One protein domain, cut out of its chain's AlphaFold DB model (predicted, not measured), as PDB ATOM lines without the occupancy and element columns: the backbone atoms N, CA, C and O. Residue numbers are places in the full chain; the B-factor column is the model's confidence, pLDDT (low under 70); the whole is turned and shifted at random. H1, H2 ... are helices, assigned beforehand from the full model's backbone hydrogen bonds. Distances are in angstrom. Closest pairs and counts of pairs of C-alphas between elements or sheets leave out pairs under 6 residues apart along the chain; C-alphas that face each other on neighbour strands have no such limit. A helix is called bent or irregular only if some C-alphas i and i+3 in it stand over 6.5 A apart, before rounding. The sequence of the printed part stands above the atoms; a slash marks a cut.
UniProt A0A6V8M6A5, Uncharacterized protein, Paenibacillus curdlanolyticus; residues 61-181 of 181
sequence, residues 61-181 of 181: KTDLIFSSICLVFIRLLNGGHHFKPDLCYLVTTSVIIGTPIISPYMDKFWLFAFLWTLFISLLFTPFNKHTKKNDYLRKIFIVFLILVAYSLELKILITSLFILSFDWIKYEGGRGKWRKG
ATOM      1  N   LYS A  61     290.359 253.493 401.811       88.88
ATOM      2  CA  LYS A  61     290.239 254.732 401.029       88.88
ATOM      3  C   LYS A  61     288.785 255.200 400.929       88.88
ATOM      4  O   LYS A  61     288.531 256.401 400.935       88.88
ATOM      5  N   THR A  62     287.851 254.259 400.851       88.69
ATOM      6  CA  THR A  62     286.399 254.487 400.843       88.69
ATOM      7  C   THR A  62     285.941 255.228 402.093       88.69
ATOM      8  O   THR A  62     285.254 256.244 401.975       88.69
ATOM      9  N   ASP A  63     286.396 254.810 403.272       88.94
ATOM     10  CA  ASP A  63     285.997 255.421 404.540       88.94
ATOM     11  C   ASP A  63     286.609 256.812 404.736       88.94
ATOM     12  O   ASP A  63     285.947 257.725 405.241       88.94
ATOM     13  N   LEU A  64     287.851 257.016 404.275       89.94
ATOM     14  CA  LEU A  64     288.491 258.338 404.243       89.94
ATOM     15  C   LEU A  64     287.734 259.310 403.327       89.94
ATOM     16  O   LEU A  64     287.520 260.471 403.693       89.94
ATOM     17  N   ILE A  65     287.307 258.844 402.149       89.12
ATOM     18  CA  ILE A  65     286.500 259.634 401.211       89.12
ATOM     19  C   ILE A  65     285.150 259.971 401.844       89.12
ATOM     20  O   ILE A  65     284.760 261.139 401.862       89.12
ATOM     21  N   PHE A  66     284.456 258.986 402.418       88.75
ATOM     22  CA  PHE A  66     283.141 259.201 403.017       88.75
ATOM     23  C   PHE A  66     283.208 260.151 404.222       88.75
ATOM     24  O   PHE A  66     282.395 261.070 404.333       88.75
ATOM     25  N   SER A  67     284.230 260.018 405.071       89.94
ATOM     26  CA  SER A  67     284.474 260.924 406.203       89.94
ATOM     27  C   SER A  67     284.804 262.347 405.741       89.94
ATOM     28  O   SER A  67     284.327 263.324 406.325       89.94
ATOM     29  N   SER A  68     285.554 262.487 404.643       88.88
ATOM     30  CA  SER A  68     285.837 263.787 404.021       88.88
ATOM     31  C   SER A  68     284.569 264.447 403.473       88.88
ATOM     32  O   SER A  68     284.339 265.632 403.723       88.88
ATOM     33  N   ILE A  69     283.710 263.686 402.786       88.31
ATOM     34  CA  ILE A  69     282.412 264.164 402.286       88.31
ATOM     35  C   ILE A  69     281.519 264.596 403.452       88.31
ATOM     36  O   ILE A  69     280.963 265.695 403.414       88.31
ATOM     37  N   CYS A  70     281.437 263.788 404.515       86.19
ATOM     38  CA  CYS A  70     280.688 264.127 405.726       86.19
ATOM     39  C   CYS A  70     281.174 265.452 406.322       86.19
ATOM     40  O   CYS A  70     280.367 266.340 406.596       86.19
ATOM     41  N   LEU A  71     282.490 265.634 406.467       86.62
ATOM     42  CA  LEU A  71     283.053 266.873 406.994       86.62
ATOM     43  C   LEU A  71     282.700 268.086 406.124       86.62
ATOM     44  O   LEU A  71     282.292 269.119 406.660       86.62
ATOM     45  N   VAL A  72     282.861 267.987 404.800       83.88
ATOM     46  CA  VAL A  72     282.536 269.083 403.872       83.88
ATOM     47  C   VAL A  72     281.057 269.441 403.983       83.88
ATOM     48  O   VAL A  72     280.722 270.613 404.156       83.88
ATOM     49  N   PHE A  73     280.181 268.437 403.967       81.56
ATOM     50  CA  PHE A  73     278.742 268.626 404.085       81.56
ATOM     51  C   PHE A  73     278.362 269.317 405.401       81.56
ATOM     52  O   PHE A  73     277.690 270.350 405.395       81.56
ATOM     53  N   ILE A  74     278.873 268.826 406.533       76.75
ATOM     54  CA  ILE A  74     278.601 269.408 407.853       76.75
ATOM     55  C   ILE A  74     279.156 270.839 407.948       76.75
ATOM     56  O   ILE A  74     278.517 271.723 408.524       76.75
ATOM     57  N   ARG A  75     280.316 271.124 407.342       75.25
ATOM     58  CA  ARG A  75     280.885 272.482 407.302       75.25
ATOM     59  C   ARG A  75     280.054 273.462 406.483       75.25
ATOM     60  O   ARG A  75     279.911 274.610 406.911       75.25
ATOM     61  N   LEU A  76     279.500 273.029 405.351       73.31
ATOM     62  CA  LEU A  76     278.590 273.846 404.543       73.31
ATOM     63  C   LEU A  76     277.324 274.201 405.336       73.31
ATOM     64  O   LEU A  76     276.931 275.371 405.381       73.31
ATOM     65  N   LEU A  77     276.743 273.226 406.042       69.94
ATOM     66  CA  LEU A  77     275.561 273.439 406.887       69.94
ATOM     67  C   LEU A  77     275.832 274.417 408.037       69.94
ATOM     68  O   LEU A  77     275.038 275.331 408.284       69.94
ATOM     69  N   ASN A  78     276.999 274.298 408.668       65.44
ATOM     70  CA  ASN A  78     277.435 275.182 409.750       65.44
ATOM     71  C   ASN A  78     277.865 276.583 409.277       65.44
ATOM     72  O   ASN A  78     278.257 277.410 410.096       65.44
ATOM     73  N   GLY A  79     277.799 276.878 407.973       59.31
ATOM     74  CA  GLY A  79     278.121 278.199 407.434       59.31
ATOM     75  C   GLY A  79     279.615 278.526 407.418       59.31
ATOM     76  O   GLY A  79     279.967 279.701 407.422       59.31
ATOM     77  N   GLY A  80     280.485 277.509 407.395       54.06
ATOM     78  CA  GLY A  80     281.926 277.701 407.237       54.06
ATOM     79  C   GLY A  80     282.595 278.322 408.464       54.06
ATOM     80  O   GLY A  80     283.150 279.417 408.390       54.06
ATOM     81  N   HIS A  81     282.576 277.625 409.605       57.56
ATOM     82  CA  HIS A  81     283.373 278.032 410.766       57.56
ATOM     83  C   HIS A  81     284.860 278.162 410.399       57.56
ATOM     84  O   HIS A  81     285.563 277.174 410.183       57.56
ATOM     85  N   HIS A  82     285.352 279.402 410.373       61.41
ATOM     86  CA  HIS A  82     286.766 279.703 410.194       61.41
ATOM     87  C   HIS A  82     287.479 279.647 411.544       61.41
ATOM     88  O   HIS A  82     287.575 280.632 412.277       61.41
ATOM     89  N   PHE A  83     287.993 278.469 411.883       66.44
ATOM     90  CA  PHE A  83     288.962 278.351 412.963       66.44
ATOM     91  C   PHE A  83     290.287 279.012 412.580       66.44
ATOM     92  O   PHE A  83     290.609 279.188 411.403       66.44
ATOM     93  N   LYS A  84     291.122 279.295 413.591       73.38
ATOM     94  CA  LYS A  84     292.558 279.486 413.346       73.38
ATOM     95  C   LYS A  84     293.078 278.305 412.514       73.38
ATOM     96  O   LYS A  84     292.696 277.181 412.837       73.38
ATOM     97  N   PRO A  85     293.988 278.513 411.549       73.31
ATOM     98  CA  PRO A  85     294.472 277.449 410.666       73.31
ATOM     99  C   PRO A  85     294.931 276.192 411.413       73.31
ATOM    100  O   PRO A  85     294.601 275.084 411.019       73.31
ATOM    101  N   ASP A  86     295.611 276.367 412.547       77.25
ATOM    102  CA  ASP A  86     296.089 275.258 413.381       77.25
ATOM    103  C   ASP A  86     294.957 274.416 413.992       77.25
ATOM    104  O   ASP A  86     295.034 273.192 414.011       77.25
ATOM    105  N   LEU A  87     293.898 275.067 414.478       79.12
ATOM    106  CA  LEU A  87     292.737 274.379 415.043       79.12
ATOM    107  C   LEU A  87     291.857 273.800 413.929       79.12
ATOM    108  O   LEU A  87     291.337 272.703 414.081       79.12
ATOM    109  N   CYS A  88     291.750 274.502 412.795       82.12
ATOM    110  CA  CYS A  88     291.075 273.997 411.603       82.12
ATOM    111  C   CYS A  88     291.717 272.692 411.143       82.12
ATOM    112  O   CYS A  88     291.003 271.724 410.902       82.12
ATOM    113  N   TYR A  89     293.049 272.655 411.064       83.50
ATOM    114  CA  TYR A  89     293.799 271.450 410.736       83.50
ATOM    115  C   TYR A  89     293.467 270.324 411.712       83.50
ATOM    116  O   TYR A  89     292.993 269.286 411.276       83.50
ATOM    117  N   LEU A  90     293.618 270.565 413.019       85.88
ATOM    118  CA  LEU A  90     293.371 269.555 414.049       85.88
ATOM    119  C   LEU A  90     291.962 268.966 413.938       85.88
ATOM    120  O   LEU A  90     291.829 267.760 413.789       85.88
ATOM    121  N   VAL A  91     290.928 269.807 413.905       84.94
ATOM    122  CA  VAL A  91     289.529 269.370 413.760       84.94
ATOM    123  C   VAL A  91     289.315 268.592 412.462       84.94
ATOM    124  O   VAL A  91     288.713 267.522 412.473       84.94
ATOM    125  N   THR A  92     289.795 269.125 411.333       87.44
ATOM    126  CA  THR A  92     289.616 268.491 410.014       87.44
ATOM    127  C   THR A  92     290.218 267.094 410.016       87.44
ATOM    128  O   THR A  92     289.564 266.129 409.637       87.44
ATOM    129  N   THR A  93     291.456 266.996 410.486       89.19
ATOM    130  CA  THR A  93     292.225 265.761 410.532       89.19
ATOM    131  C   THR A  93     291.617 264.773 411.530       89.19
ATOM    132  O   THR A  93     291.481 263.598 411.203       89.19
ATOM    133  N   SER A  94     291.155 265.238 412.697       89.50
ATOM    134  CA  SER A  94     290.444 264.409 413.678       89.50
ATOM    135  C   SER A  94     289.151 263.817 413.126       89.50
ATOM    136  O   SER A  94     288.857 262.670 413.424       89.50
ATOM    137  N   VAL A  95     288.392 264.547 412.306       90.62
ATOM    138  CA  VAL A  95     287.181 263.993 411.679       90.62
ATOM    139  C   VAL A  95     287.546 263.034 410.549       90.62
ATOM    140  O   VAL A  95     287.075 261.907 410.537       90.62
ATOM    141  N   ILE A  96     288.406 263.443 409.613       91.50
ATOM    142  CA  ILE A  96     288.721 262.625 408.428       91.50
ATOM    143  C   ILE A  96     289.393 261.302 408.813       91.50
ATOM    144  O   ILE A  96     289.068 260.274 408.231       91.50
ATOM    145  N   ILE A  97     290.317 261.327 409.777       92.44
ATOM    146  CA  ILE A  97     291.096 260.149 410.189       92.44
ATOM    147  C   ILE A  97     290.480 259.479 411.415       92.44
ATOM    148  O   ILE A  97     290.430 258.257 411.492       92.44
ATOM    149  N   GLY A  98     290.005 260.255 412.390       90.88
ATOM    150  CA  GLY A  98     289.461 259.696 413.627       90.88
ATOM    151  C   GLY A  98     288.134 258.984 413.409       90.88
ATOM    152  O   GLY A  98     287.936 257.918 413.982       90.88
ATOM    153  N   THR A  99     287.254 259.504 412.548       92.56
ATOM    154  CA  THR A  99     285.979 258.843 412.247       92.56
ATOM    155  C   THR A  99     286.150 257.390 411.788       92.56
ATOM    156  O   THR A  99     285.576 256.532 412.450       92.56
ATOM    157  N   PRO A 100     286.914 257.071 410.727       91.62
ATOM    158  CA  PRO A 100     287.025 255.695 410.242       91.62
ATOM    159  C   PRO A 100     287.739 254.761 411.228       91.62
ATOM    160  O   PRO A 100     287.491 253.560 411.226       91.62
ATOM    161  N   ILE A 101     288.577 255.298 412.120       90.81
ATOM    162  CA  ILE A 101     289.187 254.520 413.207       90.81
ATOM    163  C   ILE A 101     288.167 254.223 414.313       90.81
ATOM    164  O   ILE A 101     288.163 253.128 414.861       90.81
ATOM    165  N   ILE A 102     287.326 255.195 414.676       90.88
ATOM    166  CA  ILE A 102     286.426 255.112 415.837       90.88
ATOM    167  C   ILE A 102     285.104 254.429 415.474       90.88
ATOM    168  O   ILE A 102     284.579 253.656 416.276       90.88
ATOM    169  N   SER A 103     284.560 254.685 414.281       90.75
ATOM    170  CA  SER A 103     283.226 254.225 413.882       90.75
ATOM    171  C   SER A 103     283.015 252.709 413.963       90.75
ATOM    172  O   SER A 103     281.917 252.321 414.366       90.75
ATOM    173  N   PRO A 104     284.004 251.836 413.670       89.06
ATOM    174  CA  PRO A 104     283.837 250.390 413.827       89.06
ATOM    175  C   PRO A 104     283.645 249.948 415.285       89.06
ATOM    176  O   PRO A 104     283.046 248.911 415.538       89.06
ATOM    177  N   TYR A 105     284.114 250.739 416.256       89.25
ATOM    178  CA  TYR A 105     284.045 250.419 417.690       89.25
ATOM    179  C   TYR A 105     282.896 251.135 418.412       89.25
ATOM    180  O   TYR A 105     282.780 251.068 419.639       89.25
ATOM    181  N   MET A 106     282.035 251.832 417.665       87.50
ATOM    182  CA  MET A 106     280.965 252.653 418.230       87.50
ATOM    183  C   MET A 106     279.767 251.856 418.738       87.50
ATOM    184  O   MET A 106     278.915 252.453 419.381       87.50
ATOM    185  N   ASP A 107     279.698 250.538 418.545       86.31
ATOM    186  CA  ASP A 107     278.533 249.727 418.939       86.31
ATOM    187  C   ASP A 107     278.151 249.899 420.412       86.31
ATOM    188  O   ASP A 107     276.981 250.070 420.749       86.31
ATOM    189  N   LYS A 108     279.151 249.950 421.300       85.88
ATOM    190  CA  LYS A 108     278.930 250.146 422.743       85.88
ATOM    191  C   LYS A 108     278.557 251.582 423.115       85.88
ATOM    192  O   LYS A 108     277.947 251.802 424.155       85.88
ATOM    193  N   PHE A 109     278.926 252.555 422.288       89.19
ATOM    194  CA  PHE A 109     278.751 253.987 422.554       89.19
ATOM    195  C   PHE A 109     277.723 254.639 421.624       89.19
ATOM    196  O   PHE A 109     277.555 255.856 421.654       89.19
ATOM    197  N   TRP A 110     277.017 253.842 420.823       91.00
ATOM    198  CA  TRP A 110     276.175 254.307 419.727       91.00
ATOM    199  C   TRP A 110     275.078 255.251 420.205       91.00
ATOM    200  O   TRP A 110     274.978 256.394 419.755       91.00
ATOM    201  N   LEU A 111     274.316 254.794 421.202       93.19
ATOM    202  CA  LEU A 111     273.250 255.575 421.819       93.19
ATOM    203  C   LEU A 111     273.795 256.845 422.479       93.19
ATOM    204  O   LEU A 111     273.206 257.914 422.338       93.19
ATOM    205  N   PHE A 112     274.935 256.751 423.167       94.06
ATOM    206  CA  PHE A 112     275.555 257.903 423.818       94.06
ATOM    207  C   PHE A 112     275.977 258.964 422.799       94.06
ATOM    208  O   PHE A 112     275.631 260.132 422.952       94.06
ATOM    209  N   ALA A 113     276.681 258.567 421.737       93.38
ATOM    210  CA  ALA A 113     277.129 259.485 420.702       93.38
ATOM    211  C   ALA A 113     275.951 260.144 419.977       93.38
ATOM    212  O   ALA A 113     275.990 261.347 419.719       93.38
ATOM    213  N   PHE A 114     274.886 259.387 419.703       94.75
ATOM    214  CA  PHE A 114     273.641 259.919 419.156       94.75
ATOM    215  C   PHE A 114     273.003 260.959 420.083       94.75
ATOM    216  O   PHE A 114     272.781 262.095 419.661       94.75
ATOM    217  N   LEU A 115     272.760 260.607 421.351       95.38
ATOM    218  CA  LEU A 115     272.119 261.499 422.319       95.38
ATOM    219  C   LEU A 115     272.955 262.753 422.574       95.38
ATOM    220  O   LEU A 115     272.407 263.852 422.614       95.38
ATOM    221  N   TRP A 116     274.276 262.609 422.685       93.44
ATOM    222  CA  TRP A 116     275.198 263.730 422.831       93.44
ATOM    223  C   TRP A 116     275.126 264.667 421.629       93.44
ATOM    224  O   TRP A 116     274.909 265.867 421.778       93.44
ATOM    225  N   THR A 117     275.249 264.115 420.422       91.56
ATOM    226  CA  THR A 117     275.200 264.897 419.185       91.56
ATOM    227  C   THR A 117     273.864 265.621 419.052       91.56
ATOM    228  O   THR A 117     273.839 266.806 418.718       91.56
ATOM    229  N   LEU A 118     272.754 264.947 419.364       92.56
ATOM    230  CA  LEU A 118     271.418 265.531 419.346       92.56
ATOM    231  C   LEU A 118     271.292 266.666 420.371       92.56
ATOM    232  O   LEU A 118     270.855 267.761 420.022       92.56
ATOM    233  N   PHE A 119     271.729 266.432 421.607       91.06
ATOM    234  CA  PHE A 119     271.690 267.409 422.691       91.06
ATOM    235  C   PHE A 119     272.496 268.666 422.354       91.06
ATOM    236  O   PHE A 119     271.960 269.776 422.397       91.06
ATOM    237  N   ILE A 120     273.753 268.507 421.927       87.19
ATOM    238  CA  ILE A 120     274.587 269.639 421.516       87.19
ATOM    239  C   ILE A 120     273.980 270.349 420.301       87.19
ATOM    240  O   ILE A 120     273.969 271.577 420.267       87.19
ATOM    241  N   SER A 121     273.409 269.618 419.338       83.69
ATOM    242  CA  SER A 121     272.753 270.234 418.176       83.69
ATOM    243  C   SER A 121     271.543 271.081 418.555       83.69
ATOM    244  O   SER A 121     271.302 272.142 417.978       83.69
ATOM    245  N   LEU A 122     270.775 270.634 419.548       85.00
ATOM    246  CA  LEU A 122     269.622 271.368 420.052       85.00
ATOM    247  C   LEU A 122     270.025 272.604 420.858       85.00
ATOM    248  O   LEU A 122     269.305 273.601 420.809       85.00
ATOM    249  N   LEU A 123     271.159 272.580 421.551       80.94
ATOM    250  CA  LEU A 123     271.620 273.717 422.346       80.94
ATOM    251  C   LEU A 123     272.425 274.736 421.529       80.94
ATOM    252  O   LEU A 123     272.127 275.927 421.572       80.94
ATOM    253  N   PHE A 124     273.407 274.278 420.753       73.31
ATOM    254  CA  PHE A 124     274.481 275.127 420.226       73.31
ATOM    255  C   PHE A 124     274.431 275.350 418.704       73.31
ATOM    256  O   PHE A 124     275.061 276.282 418.196       73.31
ATOM    257  N   THR A 125     273.662 274.555 417.956       65.19
ATOM    258  CA  THR A 125     273.663 274.580 416.482       65.19
ATOM    259  C   THR A 125     272.492 275.379 415.892       65.19
ATOM    260  O   THR A 125     271.335 275.170 416.259       65.19
ATOM    261  N   PRO A 126     272.758 276.242 414.897       58.44
ATOM    262  CA  PRO A 126     273.472 277.500 415.037       58.44
ATOM    263  C   PRO A 126     272.488 278.638 415.384       58.44
ATOM    264  O   PRO A 126     271.747 279.111 414.524       58.44
ATOM    265  N   PHE A 127     272.519 279.163 416.612       52.47
ATOM    266  CA  PHE A 127     271.966 280.499 416.870       52.47
ATOM    267  C   PHE A 127     273.033 281.540 416.530       52.47
ATOM    268  O   PHE A 127     273.857 281.955 417.358       52.47
ATOM    269  N   ASN A 128     273.041 281.999 415.281       47.09
ATOM    270  CA  ASN A 128     273.611 283.309 415.021       47.09
ATOM    271  C   ASN A 128     272.752 284.335 415.766       47.09
ATOM    272  O   ASN A 128     271.543 284.374 415.577       47.09
ATOM    273  N   LYS A 129     273.361 285.180 416.612       43.41
ATOM    274  CA  LYS A 129     272.643 286.250 417.341       43.41
ATOM    275  C   LYS A 129     271.932 287.250 416.406       43.41
ATOM    276  O   LYS A 129     271.149 288.067 416.867       43.41
ATOM    277  N   HIS A 130     272.176 287.160 415.099       45.78
ATOM    278  CA  HIS A 130     271.337 287.726 414.049       45.78
ATOM    279  C   HIS A 130     270.474 286.612 413.451       45.78
ATOM    280  O   HIS A 130     270.774 286.120 412.365       45.78
ATOM    281  N   THR A 131     269.447 286.186 414.184       46.91
ATOM    282  CA  THR A 131     268.528 285.118 413.779       46.91
ATOM    283  C   THR A 131     267.851 285.483 412.464       46.91
ATOM    284  O   THR A 131     266.908 286.273 412.427       46.91
ATOM    285  N   LYS A 132     268.329 284.902 411.362       56.38
ATOM    286  CA  LYS A 132     267.614 284.898 410.082       56.38
ATOM    287  C   LYS A 132     266.785 283.615 410.018       56.38
ATOM    288  O   LYS A 132     267.217 282.575 410.500       56.38
ATOM    289  N   LYS A 133     265.616 283.649 409.365       56.34
ATOM    290  CA  LYS A 133     264.721 282.484 409.152       56.34
ATOM    291  C   LYS A 133     265.458 281.218 408.657       56.34
ATOM    292  O   LYS A 133     265.040 280.103 408.950       56.34
ATOM    293  N   ASN A 134     266.577 281.395 407.951       63.88
ATOM    294  CA  ASN A 134     267.418 280.322 407.421       63.88
ATOM    295  C   ASN A 134     268.163 279.504 408.505       63.88
ATOM    296  O   ASN A 134     268.483 278.341 408.278       63.88
ATOM    297  N   ASP A 135     268.411 280.071 409.689       70.94
ATOM    298  CA  ASP A 135     269.159 279.398 410.763       70.94
ATOM    299  C   ASP A 135     268.319 278.299 411.445       70.94
ATOM    300  O   ASP A 135     268.825 277.217 411.744       70.94
ATOM    301  N   TYR A 136     267.006 278.524 411.596       75.38
ATOM    302  CA  TYR A 136     266.073 277.515 412.115       75.38
ATOM    303  C   TYR A 136     265.932 276.317 411.173       75.38
ATOM    304  O   TYR A 136     265.949 275.176 411.627       75.38
ATOM    305  N   LEU A 137     265.846 276.562 409.860       78.62
ATOM    306  CA  LEU A 137     265.772 275.492 408.860       78.62
ATOM    307  C   LEU A 137     267.032 274.622 408.873       78.62
ATOM    308  O   LEU A 137     266.929 273.400 408.810       78.62
ATOM    309  N   ARG A 138     268.215 275.227 409.032       76.88
ATOM    310  CA  ARG A 138     269.477 274.485 409.184       76.88
ATOM    311  C   ARG A 138     269.491 273.622 410.437       76.88
ATOM    312  O   ARG A 138     269.930 272.480 410.374       76.88
ATOM    313  N   LYS A 139     268.991 274.142 411.559       79.25
ATOM    314  CA  LYS A 139     268.891 273.377 412.806       79.25
ATOM    315  C   LYS A 139     267.961 272.177 412.658       79.25
ATOM    316  O   LYS A 139     268.352 271.066 413.000       79.25
ATOM    317  N   ILE A 140     266.767 272.391 412.101       86.06
ATOM    318  CA  ILE A 140     265.811 271.313 411.811       86.06
ATOM    319  C   ILE A 140     266.457 270.277 410.890       86.06
ATOM    320  O   ILE A 140     266.365 269.087 411.163       86.06
ATOM    321  N   PHE A 141     267.165 270.721 409.849       86.31
ATOM    322  CA  PHE A 141     267.856 269.829 408.926       86.31
ATOM    323  C   PHE A 141     268.956 269.006 409.605       86.31
ATOM    324  O   PHE A 141     269.047 267.810 409.362       86.31
ATOM    325  N   ILE A 142     269.768 269.604 410.483       87.06
ATOM    326  CA  ILE A 142     270.816 268.884 411.224       87.06
ATOM    327  C   ILE A 142     270.200 267.870 412.192       87.06
ATOM    328  O   ILE A 142     270.660 266.734 412.250       87.06
ATOM    329  N   VAL A 143     269.135 268.241 412.905       89.88
ATOM    330  CA  VAL A 143     268.402 267.311 413.779       89.88
ATOM    331  C   VAL A 143     267.808 266.162 412.965       89.88
ATOM    332  O   VAL A 143     267.989 265.003 413.324       89.88
ATOM    333  N   PHE A 144     267.162 266.465 411.839       91.38
ATOM    334  CA  PHE A 144     266.637 265.460 410.918       91.38
ATOM    335  C   PHE A 144     267.743 264.529 410.409       91.38
ATOM    336  O   PHE A 144     267.581 263.314 410.439       91.38
ATOM    337  N   LEU A 145     268.893 265.081 410.017       91.25
ATOM    338  CA  LEU A 145     270.051 264.315 409.569       91.25
ATOM    339  C   LEU A 145     270.559 263.365 410.663       91.25
ATOM    340  O   LEU A 145     270.846 262.213 410.363       91.25
ATOM    341  N   ILE A 146     270.635 263.818 411.918       92.88
ATOM    342  CA  ILE A 146     271.034 262.986 413.067       92.88
ATOM    343  C   ILE A 146     270.037 261.843 413.284       92.88
ATOM    344  O   ILE A 146     270.452 260.701 413.470       92.88
ATOM    345  N   LEU A 147     268.734 262.130 413.227       95.00
ATOM    346  CA  LEU A 147     267.687 261.117 413.382       95.00
ATOM    347  C   LEU A 147     267.749 260.071 412.264       95.00
ATOM    348  O   LEU A 147     267.749 258.877 412.545       95.00
ATOM    349  N   VAL A 148     267.862 260.504 411.006       94.38
ATOM    350  CA  VAL A 148     267.989 259.601 409.851       94.38
ATOM    351  C   VAL A 148     269.273 258.777 409.938       94.38
ATOM    352  O   VAL A 148     269.238 257.572 409.705       94.38
ATOM    353  N   ALA A 149     270.393 259.396 410.310       93.19
ATOM    354  CA  ALA A 149     271.672 258.709 410.450       93.19
ATOM    355  C   ALA A 149     271.634 257.625 411.532       93.19
ATOM    356  O   ALA A 149     272.212 256.559 411.341       93.19
ATOM    357  N   TYR A 150     270.940 257.880 412.643       94.19
ATOM    358  CA  TYR A 150     270.738 256.884 413.691       94.19
ATOM    359  C   TYR A 150     269.846 255.731 413.218       94.19
ATOM    360  O   TYR A 150     270.224 254.573 413.370       94.19
ATOM    361  N   SER A 151     268.707 256.042 412.590       93.50
ATOM    362  CA  SER A 151     267.744 255.040 412.107       93.50
ATOM    363  C   SER A 151     268.289 254.143 410.993       93.50
ATOM    364  O   SER A 151     267.887 252.992 410.893       93.50
ATOM    365  N   LEU A 152     269.185 254.666 410.150       94.12
ATOM    366  CA  LEU A 152     269.848 253.918 409.075       94.12
ATOM    367  C   LEU A 152     271.198 253.316 409.502       94.12
ATOM    368  O   LEU A 152     271.953 252.862 408.647       94.12
ATOM    369  N   GLU A 153     271.533 253.362 410.796       91.19
ATOM    370  CA  GLU A 153     272.796 252.854 411.353       91.19
ATOM    371  C   GLU A 153     274.058 253.398 410.650       91.19
ATOM    372  O   GLU A 153     275.086 252.727 410.528       91.19
ATOM    373  N   LEU A 154     274.020 254.660 410.205       90.56
ATOM    374  CA  LEU A 154     275.134 255.325 409.527       90.56
ATOM    375  C   LEU A 154     276.214 255.745 410.535       90.56
ATOM    376  O   LEU A 154     276.356 256.924 410.887       90.56
ATOM    377  N   LYS A 155     277.010 254.768 410.988       89.88
ATOM    378  CA  LYS A 155     278.019 254.941 412.048       89.88
ATOM    379  C   LYS A 155     279.043 256.027 411.753       89.88
ATOM    380  O   LYS A 155     279.368 256.823 412.634       89.88
ATOM    381  N   ILE A 156     279.497 256.116 410.505       89.75
ATOM    382  CA  ILE A 156     280.476 257.116 410.059       89.75
ATOM    383  C   ILE A 156     279.916 258.542 410.204       89.75
ATOM    384  O   ILE A 156     280.618 259.451 410.658       89.75
ATOM    385  N   LEU A 157     278.632 258.742 409.887       90.31
ATOM    386  CA  LEU A 157     277.993 260.056 409.948       90.31
ATOM    387  C   LEU A 157     277.776 260.514 411.397       90.31
ATOM    388  O   LEU A 157     278.166 261.630 411.742       90.31
ATOM    389  N   ILE A 158     277.231 259.652 412.264       92.38
ATOM    390  CA  ILE A 158     277.057 259.974 413.691       92.38
ATOM    391  C   ILE A 158     278.405 260.201 414.378       92.38
ATOM    392  O   ILE A 158     278.534 261.152 415.140       92.38
ATOM    393  N   THR A 159     279.428 259.401 414.074       92.44
ATOM    394  CA  THR A 159     280.776 259.589 414.639       92.44
ATOM    395  C   THR A 159     281.377 260.927 414.201       92.44
ATOM    396  O   THR A 159     281.898 261.673 415.029       92.44
ATOM    397  N   SER A 160     281.236 261.288 412.921       90.56
ATOM    398  CA  SER A 160     281.697 262.586 412.409       90.56
ATOM    399  C   SER A 160     280.989 263.755 413.095       90.56
ATOM    400  O   SER A 160     281.632 264.724 413.500       90.56
ATOM    401  N   LEU A 161     279.666 263.666 413.250       89.62
ATOM    402  CA  LEU A 161     278.865 264.682 413.932       89.62
ATOM    403  C   LEU A 161     279.191 264.758 415.429       89.62
ATOM    404  O   LEU A 161     279.254 265.854 415.977       89.62
ATOM    405  N   PHE A 162     279.466 263.624 416.071       90.81
ATOM    406  CA  PHE A 162     279.890 263.559 417.465       90.81
ATOM    407  C   PHE A 162     281.221 264.286 417.677       90.81
ATOM    408  O   PHE A 162     281.300 265.161 418.540       90.81
ATOM    409  N   ILE A 163     282.237 264.013 416.850       89.06
ATOM    410  CA  ILE A 163     283.531 264.714 416.915       89.06
ATOM    411  C   ILE A 163     283.332 266.224 416.698       89.06
ATOM    412  O   ILE A 163     283.864 267.035 417.453       89.06
ATOM    413  N   LEU A 164     282.518 266.610 415.710       84.06
ATOM    414  CA  LEU A 164     282.238 268.018 415.405       84.06
ATOM    415  C   LEU A 164     281.372 268.717 416.459       84.06
ATOM    416  O   LEU A 164     281.411 269.941 416.564       84.06
ATOM    417  N   SER A 165     280.614 267.980 417.271       84.12
ATOM    418  CA  SER A 165     279.768 268.576 418.307       84.12
ATOM    419  C   SER A 165     280.587 269.340 419.356       84.12
ATOM    420  O   SER A 165     280.173 270.405 419.815       84.12
ATOM    421  N   PHE A 166     281.802 268.880 419.670       79.88
ATOM    422  CA  PHE A 166     282.697 269.565 420.609       79.88
ATOM    423  C   PHE A 166     283.109 270.960 420.129       79.88
ATOM    424  O   PHE A 166     283.304 271.872 420.938       79.88
ATOM    425  N   ASP A 167     283.176 271.162 418.815       74.06
ATOM    426  CA  ASP A 167     283.461 272.470 418.239       74.06
ATOM    427  C   ASP A 167     282.302 273.455 418.404       74.06
ATOM    428  O   ASP A 167     282.529 274.661 418.549       74.06
ATOM    429  N   TRP A 168     281.062 272.960 418.398       73.38
ATOM    430  CA  TRP A 168     279.871 273.788 418.582       73.38
ATOM    431  C   TRP A 168     279.796 274.376 419.994       73.38
ATOM    432  O   TRP A 168     279.451 275.547 420.142       73.38
ATOM    433  N   ILE A 169     280.226 273.629 421.015       67.88
ATOM    434  CA  ILE A 169     280.238 274.076 422.422       67.88
ATOM    435  C   ILE A 169     281.116 275.323 422.606       67.88
ATOM    436  O   ILE A 169     280.746 276.280 423.289       67.88
ATOM    437  N   LYS A 170     282.285 275.366 421.955       57.69
ATOM    438  CA  LYS A 170     283.244 276.475 422.095       57.69
ATOM    439  C   LYS A 170     282.718 277.806 421.538       57.69
ATOM    440  O   LYS A 170     283.248 278.871 421.872       57.69
ATOM    441  N   TYR A 171     281.697 277.770 420.685       54.62
ATOM    442  CA  TYR A 171     281.201 278.944 419.974       54.62
ATOM    443  C   TYR A 171     280.448 279.943 420.870       54.62
ATOM    444  O   TYR A 171     280.488 281.147 420.594       54.62
ATOM    445  N   GLU A 172     279.847 279.512 421.983       47.47
ATOM    446  CA  GLU A 172     279.184 280.447 422.906       47.47
ATOM    447  C   GLU A 172     280.164 281.332 423.694       47.47
ATOM    448  O   GLU A 172     279.827 282.471 424.018       47.47
ATOM    449  N   GLY A 173     281.412 280.896 423.900       37.28
ATOM    450  CA  GLY A 173     282.424 281.666 424.638       37.28
ATOM    451  C   GLY A 173     283.300 282.607 423.794       37.28
ATOM    452  O   GLY A 173     284.108 283.353 424.343       37.28
ATOM    453  N   GLY A 174     283.206 282.566 422.457       36.59
ATOM    454  CA  GLY A 174     284.254 283.100 421.568       36.59
ATOM    455  C   GLY A 174     283.957 284.398 420.805       36.59
ATOM    456  O   GLY A 174     284.860 284.951 420.167       36.59
ATOM    457  N   ARG A 175     282.723 284.918 420.831       40.91
ATOM    458  CA  ARG A 175     282.294 286.043 419.967       40.91
ATOM    459  C   ARG A 175     282.635 287.441 420.509       40.91
ATOM    460  O   ARG A 175     281.805 288.340 420.470       40.91
ATOM    461  N   GLY A 176     283.874 287.637 420.964       33.84
ATOM    462  CA  GLY A 176     284.362 288.941 421.440       33.84
ATOM    463  C   GLY A 176     285.568 289.541 420.705       33.84
ATOM    464  O   GLY A 176     285.739 290.754 420.759       33.84
ATOM    465  N   LYS A 177     286.438 288.756 420.046       33.38
ATOM    466  CA  LYS A 177     287.785 289.278 419.691       33.38
ATOM    467  C   LYS A 177     288.389 288.885 418.335       33.38
ATOM    468  O   LYS A 177     289.541 289.210 418.095       33.38
ATOM    469  N   TRP A 178     287.660 288.248 417.417       39.94
ATOM    470  CA  TRP A 178     288.252 287.792 416.137       39.94
ATOM    471  C   TRP A 178     288.000 288.699 414.925       39.94
ATOM    472  O   TRP A 178     288.403 288.358 413.819       39.94
ATOM    473  N   ARG A 179     287.375 289.870 415.117       31.83
ATOM    474  CA  ARG A 179     287.170 290.876 414.055       31.83
ATOM    475  C   ARG A 179     288.220 291.994 414.010       31.83
ATOM    476  O   ARG A 179     288.093 292.889 413.185       31.83
ATOM    477  N   LYS A 180     289.242 291.960 414.868       30.61
ATOM    478  CA  LYS A 180     290.368 292.904 414.827       30.61
ATOM    479  C   LYS A 180     291.669 292.121 414.981       30.61
ATOM    480  O   LYS A 180     291.985 291.670 416.078       30.61
ATOM    481  N   GLY A 181     292.355 291.910 413.867       31.53
ATOM    482  CA  GLY A 181     293.627 291.204 413.768       31.53
ATOM    483  C   GLY A 181     294.060 291.155 412.321       31.53
ATOM    484  O   GLY A 181     293.420 290.387 411.568       31.53
TER     485      GLY A 181
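This is residues 61 to 181 of the 181 residues of an uncharacterized protein of Paenibacillus curdlanolyticus (UniProt A0A6V8M6A5). H5 runs through the middle of a compact helical body, with H1 and H2 packed on one side of it and the hairpin of H3 and H4 on the other. H3, H4 and H5 form an up-and-down bundle, each running against the one before. The 121 printed residues, all helix in class, have five named helices, H1 to H5, and no named strand; the radius of gyration of the C-alphas is 14.4 A, the spans 43 by 30 by 21 A.

H2, residues 85 to 108, is irregular, C-alphas 104 and 107 being 7.4 A apart. It touches H5, residues 155 to 173, closest at the C-alphas of Ser 103 and Ile 156, 5.5 A. H3, residues 110 to 124, touches H5, closest at the C-alphas of Thr 117 and Phe 162, 5.2 A. Every O i to N i+4 pair is within hydrogen-bond range in H3 and in H1, residues 61 to 77; 14 of 20 are in H2, 8 of 15 in H5, and 14 of 15 in H4, residues 133 to 151.

H2 spans 33.7 A from C-alpha 85 at (294.472, 277.449, 410.666); H5 spans 29.9 A, ending at C-alpha 173 (282.424, 281.666, 424.638).

The printed part has no cut. Residues 77 to 83, 125 to 134 and 169 to 181 have pLDDT under 70.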